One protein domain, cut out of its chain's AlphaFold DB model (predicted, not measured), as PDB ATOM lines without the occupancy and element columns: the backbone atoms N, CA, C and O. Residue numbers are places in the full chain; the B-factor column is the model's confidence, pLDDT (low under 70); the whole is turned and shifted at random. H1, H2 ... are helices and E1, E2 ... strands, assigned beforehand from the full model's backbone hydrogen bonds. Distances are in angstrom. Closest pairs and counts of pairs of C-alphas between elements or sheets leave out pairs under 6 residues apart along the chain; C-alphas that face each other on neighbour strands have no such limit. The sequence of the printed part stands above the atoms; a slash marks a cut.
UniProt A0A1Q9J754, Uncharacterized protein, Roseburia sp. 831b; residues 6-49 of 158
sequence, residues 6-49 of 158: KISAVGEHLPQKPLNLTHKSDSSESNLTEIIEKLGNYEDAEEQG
ATOM      1  N   LYS A   6      95.768 247.696 311.794       95.19
ATOM      2  CA  LYS A   6      95.290 247.014 313.003       95.19
ATOM      3  C   LYS A   6      96.431 246.833 313.981       95.19
ATOM      4  O   LYS A   6      97.584 246.773 313.574       95.19
ATOM      5  N   ILE A   7      96.093 246.657 315.249       94.44
ATOM      6  CA  ILE A   7      97.070 246.404 316.306       94.44
ATOM      7  C   ILE A   7      97.160 244.893 316.543       94.44
ATOM      8  O   ILE A   7      96.141 244.204 316.660       94.44
ATOM      9  N   SER A   8      98.377 244.355 316.552       92.62
ATOM     10  CA  SER A   8      98.654 242.953 316.866       92.62
ATOM     11  C   SER A   8      98.500 242.679 318.369       92.62
ATOM     12  O   SER A   8      98.447 243.595 319.186       92.62
ATOM     13  N   ALA A   9      98.481 241.406 318.774       92.06
ATOM     14  CA  ALA A   9      98.425 241.045 320.197       92.06
ATOM     15  C   ALA A   9      99.641 241.546 321.006       92.06
ATOM     16  O   ALA A   9      99.559 241.643 322.227       92.06
ATOM     17  N   VAL A  10     100.752 241.859 320.330       91.88
ATOM     18  CA  VAL A  10     101.981 242.398 320.934       91.88
ATOM     19  C   VAL A  10     102.078 243.927 320.839       91.88
ATOM     20  O   VAL A  10     103.060 244.495 321.301       91.88
ATOM     21  N   GLY A  11     101.056 244.605 320.302       89.94
ATOM     22  CA  GLY A  11     100.984 246.069 320.245       89.94
ATOM     23  C   GLY A  11     101.578 246.708 318.986       89.94
ATOM     24  O   GLY A  11     101.676 247.927 318.928       89.94
ATOM     25  N   GLU A  12     101.950 245.920 317.978       92.38
ATOM     26  CA  GLU A  12     102.513 246.429 316.719       92.38
ATOM     27  C   GLU A  12     101.413 246.774 315.711       92.38
ATOM     28  O   GLU A  12     100.421 246.043 315.586       92.38
ATOM     29  N   HIS A  13     101.609 247.841 314.935       95.75
ATOM     30  CA  HIS A  13     100.725 248.160 313.819       95.75
ATOM     31  C   HIS A  13     101.004 247.237 312.630       95.75
ATOM     32  O   HIS A  13     102.126 247.096 312.155       95.75
ATOM     33  N   LEU A  14      99.944 246.620 312.120       94.12
ATOM     34  CA  LEU A  14      99.942 245.730 310.966       94.12
ATOM     35  C   LEU A  14      98.971 246.257 309.913       94.12
ATOM     36  O   LEU A  14      97.999 246.933 310.256       94.12
ATOM     37  N   PRO A  15      99.157 245.914 308.630       92.94
ATOM     38  CA  PRO A  15      98.230 246.358 307.609       92.94
ATOM     39  C   PRO A  15      96.890 245.629 307.776       92.94
ATOM     40  O   PRO A  15      96.827 244.418 308.026       92.94
ATOM     41  N   GLN A  16      95.796 246.374 307.628       93.75
ATOM     42  CA  GLN A  16      94.437 245.841 307.730       93.75
ATOM     43  C   GLN A  16      94.118 244.895 306.563       93.75
ATOM     44  O   GLN A  16      93.398 243.909 306.727       93.75
ATOM     45  N   LYS A  17      94.685 245.178 305.385       91.94
ATOM     46  CA  LYS A  17      94.589 244.363 304.166       91.94
ATOM     47  C   LYS A  17      95.966 243.775 303.829       91.94
ATOM     48  O   LYS A  17      96.969 244.430 304.093       91.94
ATOM     49  N   PRO A  18      96.048 242.567 303.244       88.44
ATOM     50  CA  PRO A  18      97.331 241.976 302.873       88.44
ATOM     51  C   PRO A  18      98.055 242.834 301.824       88.44
ATOM     52  O   PRO A  18      97.449 243.274 300.847       88.44
ATOM     53  N   LEU A  19      99.358 243.048 302.026       85.69
ATOM     54  CA  LEU A  19     100.236 243.797 301.125       85.69
ATOM     55  C   LEU A  19     101.292 242.859 300.529       85.69
ATOM     56  O   LEU A  19     101.853 242.024 301.234       85.69
ATOM     57  N   ASN A  20     101.571 243.014 299.234       85.06
ATOM     58  CA  ASN A  20     102.609 242.257 298.533       85.06
ATOM     59  C   ASN A  20     103.772 243.184 298.169       85.06
ATOM     60  O   ASN A  20     103.573 244.191 297.492       85.06
ATOM     61  N   LEU A  21     104.988 242.812 298.566       81.56
ATOM     62  CA  LEU A  21     106.221 243.466 298.127       81.56
ATOM     63  C   LEU A  21     106.726 242.785 296.850       81.56
ATOM     64  O   LEU A  21     106.979 241.580 296.844       81.56
ATOM     65  N   THR A  22     106.862 243.553 295.767       82.38
ATOM     66  CA  THR A  22     107.362 243.067 294.468       82.38
ATOM     67  C   THR A  22     108.875 242.864 294.468       82.38
ATOM     68  O   THR A  22     109.368 241.906 293.881       82.38
ATOM     69  N   HIS A  23     109.607 243.727 295.171       79.00
ATOM     70  CA  HIS A  23     111.042 243.599 295.397       79.00
ATOM     71  C   HIS A  23     111.281 243.346 296.876       79.00
ATOM     72  O   HIS A  23     111.299 244.288 297.661       79.00
ATOM     73  N   LYS A  24     111.436 242.074 297.246       78.50
ATOM     74  CA  LYS A  24     111.742 241.670 298.618       78.50
ATOM     75  C   LYS A  24     113.242 241.768 298.864       78.50
ATOM     76  O   LYS A  24     114.014 240.925 298.419       78.50
ATOM     77  N   SER A  25     113.634 242.830 299.543       83.69
ATOM     78  CA  SER A  25     114.925 242.979 300.208       83.69
ATOM     79  C   SER A  25     114.697 243.339 301.677       83.69
ATOM     80  O   SER A  25     113.663 243.920 302.010       83.69
ATOM     81  N   ASP A  26     115.673 243.081 302.544       77.75
ATOM     82  CA  ASP A  26     115.579 243.424 303.974       77.75
ATOM     83  C   ASP A  26     115.261 244.919 304.193       77.75
ATOM     84  O   ASP A  26     114.507 245.299 305.091       77.75
ATOM     85  N   SER A  27     115.767 245.784 303.305       82.94
ATOM     86  CA  SER A  27     115.450 247.217 303.299       82.94
ATOM     87  C   SER A  27     113.989 247.500 302.936       82.94
ATOM     88  O   SER A  27     113.375 248.375 303.538       82.94
ATOM     89  N   SER A  28     113.410 246.770 301.978       83.44
ATOM     90  CA  SER A  28     112.010 246.959 301.572       83.44
ATOM     91  C   SER A  28     111.014 246.555 302.663       83.44
ATOM     92  O   SER A  28     110.004 247.232 302.842       83.44
ATOM     93  N   GLU A  29     111.318 245.494 303.415       84.38
ATOM     94  CA  GLU A  29     110.484 245.027 304.524       84.38
ATOM     95  C   GLU A  29     110.575 245.993 305.704       84.38
ATOM     96  O   GLU A  29     109.548 246.419 306.226       84.38
ATOM     97  N   SER A  30     111.790 246.437 306.041       87.62
ATOM     98  CA  SER A  30     112.013 247.438 307.093       87.62
ATOM     99  C   SER A  30     111.292 248.759 306.795       87.62
ATOM    100  O   SER A  30     110.591 249.291 307.654       87.62
ATOM    101  N   ASN A  31     111.396 249.260 305.557       89.12
ATOM    102  CA  ASN A  31     110.699 250.475 305.129       89.12
ATOM    103  C   ASN A  31     109.173 250.320 305.215       89.12
ATOM    104  O   ASN A  31     108.478 251.262 305.592       89.12
ATOM    105  N   LEU A  32     108.639 249.147 304.853       90.56
ATOM    106  CA  LEU A  32     107.203 248.887 304.937       90.56
ATOM    107  C   LEU A  32     106.723 248.923 306.391       90.56
ATOM    108  O   LEU A  32     105.712 249.564 306.671       90.56
ATOM    109  N   THR A  33     107.453 248.281 307.304       90.31
ATOM    110  CA  THR A  33     107.141 248.311 308.737       90.31
ATOM    111  C   THR A  33     107.135 249.743 309.268       90.31
ATOM    112  O   THR A  33     106.155 250.148 309.888       90.31
ATOM    113  N   GLU A  34     108.146 250.556 308.937       93.69
ATOM    114  CA  GLU A  34     108.214 251.959 309.378       93.69
ATOM    115  C   GLU A  34     107.022 252.793 308.868       93.69
ATOM    116  O   GLU A  34     106.468 253.623 309.594       93.69
ATOM    117  N   ILE A  35     106.595 252.569 307.620       94.50
ATOM    118  CA  ILE A  35     105.423 253.239 307.044       94.50
ATOM    119  C   ILE A  35     104.146 252.840 307.793       94.50
ATOM    120  O   ILE A  35     103.326 253.709 308.095       94.50
ATOM    121  N   ILE A  36     103.970 251.550 308.088       95.56
ATOM    122  CA  ILE A  36     102.777 251.035 308.771       95.56
ATOM    123  C   ILE A  36     102.718 251.529 310.214       95.56
ATOM    124  O   ILE A  36     101.656 251.969 310.647       95.56
ATOM    125  N   GLU A  37     103.839 251.533 310.932       95.56
ATOM    126  CA  GLU A  37     103.909 252.096 312.282       95.56
ATOM    127  C   GLU A  37     103.591 253.590 312.289       95.56
ATOM    128  O   GLU A  37     102.768 254.048 313.079       95.56
ATOM    129  N   LYS A  38     104.189 254.382 311.388       96.69
ATOM    130  CA  LYS A  38     103.865 255.814 311.278       96.69
ATOM    131  C   LYS A  38     102.384 256.030 310.991       96.69
ATOM    132  O   LYS A  38     101.767 256.878 311.630       96.69
ATOM    133  N   LEU A  39     101.815 255.270 310.058       96.31
ATOM    134  CA  LEU A  39     100.398 255.366 309.717       96.31
ATOM    135  C   LEU A  39      99.507 255.013 310.911       96.31
ATOM    136  O   LEU A  39      98.598 255.774 311.227       96.31
ATOM    137  N   GLY A  40      99.797 253.911 311.599       96.06
ATOM    138  CA  GLY A  40      99.047 253.481 312.772       96.06
ATOM    139  C   GLY A  40      99.112 254.490 313.916       96.06
ATOM    140  O   GLY A  40      98.081 254.831 314.488       96.06
ATOM    141  N   ASN A  41     100.286 255.073 314.163       95.62
ATOM    142  CA  ASN A  41     100.454 256.161 315.127       95.62
ATOM    143  C   ASN A  41      99.620 257.402 314.767       95.62
ATOM    144  O   ASN A  41      99.075 258.051 315.659       95.62
ATOM    145  N   TYR A  42      99.498 257.749 313.479       95.19
ATOM    146  CA  TYR A  42      98.626 258.847 313.048       95.19
ATOM    147  C   TYR A  42      97.142 258.515 313.219       95.19
ATOM    148  O   TYR A  42      96.390 259.379 313.666       95.19
ATOM    149  N   GLU A  43      96.723 257.291 312.892       95.19
ATOM    150  CA  GLU A  43      95.346 256.831 313.106       95.19
ATOM    151  C   GLU A  43      94.982 256.871 314.596       95.19
ATOM    152  O   GLU A  43      93.953 257.437 314.962       95.19
ATOM    153  N   ASP A  44      95.863 256.372 315.466       94.75
ATOM    154  CA  ASP A  44      95.661 256.406 316.915       94.75
ATOM    155  C   ASP A  44      95.642 257.848 317.444       94.75
ATOM    156  O   ASP A  44      94.790 258.201 318.260       94.75
ATOM    157  N   ALA A  45      96.534 258.717 316.957       94.00
ATOM    158  CA  ALA A  45      96.531 260.132 317.313       94.00
ATOM    159  C   ALA A  45      95.239 260.838 316.869       94.00
ATOM    160  O   ALA A  45      94.746 261.715 317.580       94.00
ATOM    161  N   GLU A  46      94.678 260.480 315.712       92.00
ATOM    162  CA  GLU A  46      93.398 261.023 315.259       92.00
ATOM    163  C   GLU A  46      92.238 260.544 316.141       92.00
ATOM    164  O   GLU A  46      91.424 261.359 316.576       92.00
ATOM    165  N   GLU A  47      92.185 259.246 316.454       91.62
ATOM    166  CA  GLU A  47      91.153 258.640 317.307       91.62
ATOM    167  C   GLU A  47      91.191 259.172 318.744       91.62
ATOM    168  O   GLU A  47      90.148 259.382 319.362       91.62
ATOM    169  N   GLN A  48      92.388 259.460 319.258       92.94
ATOM    170  CA  GLN A  48      92.596 260.084 320.565       92.94
ATOM    171  C   GLN A  48      92.362 261.605 320.556       92.94
ATOM    172  O   GLN A  48      92.446 262.244 321.604       92.94
ATOM    173  N   GLY A  49      92.080 262.209 319.395       88.56
ATOM    174  CA  GLY A  49      91.872 263.653 319.266       88.56
ATOM    175  C   GLY A  49      93.139 264.490 319.484       88.56
ATOM    176  O   GLY A  49      93.047 265.670 319.815       88.56
TER     177      GLY A  49
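This is residues 6 to 49 of the 158 residues of an uncharacterized protein of Roseburia sp. 831b (UniProt A0A1Q9J754). One long helix, H1, makes the length of a rod, and the stretch before it folds back along one side: a small loop, residues 6 to 15, ends in the short strand E1, which packs on H1. Residues 44 to 49 stick out at one end and residues 22 to 28 at the other. The 44 printed residues hold one named strand, then one named helix, mostly helix by class. The whole is loose, with a radius of gyration of the C-alphas of 11.6 A and spans of 36 by 17 by 17 A.

E1 is residues 13 to 15, with C-alpha 13 at (100.725, 248.160, 313.819). H1 is residues 26 to 47, 31.7 A long, from C-alpha 26 at (115.579, 243.424, 303.974) to C-alpha 47 at (91.153, 258.640, 317.307).

Residues 6 to 7 pair antiparallel with residues 13 to 14 of E1, which pairs with no named strand. The closest C-alphas of E1 and H1, those of His 13 and Glu 37, are 5.3 A apart. In H1 every O i to N i+4 pair is within hydrogen-bond range.

The C-alphas farthest apart, of His 23 and Gly 49, are 36.6 A apart. The printed part has no cut. The link from E1 to H1 is short, with 10 residues. Mean pLDDT of the printed part is 90.4, and no printed residue is under 70.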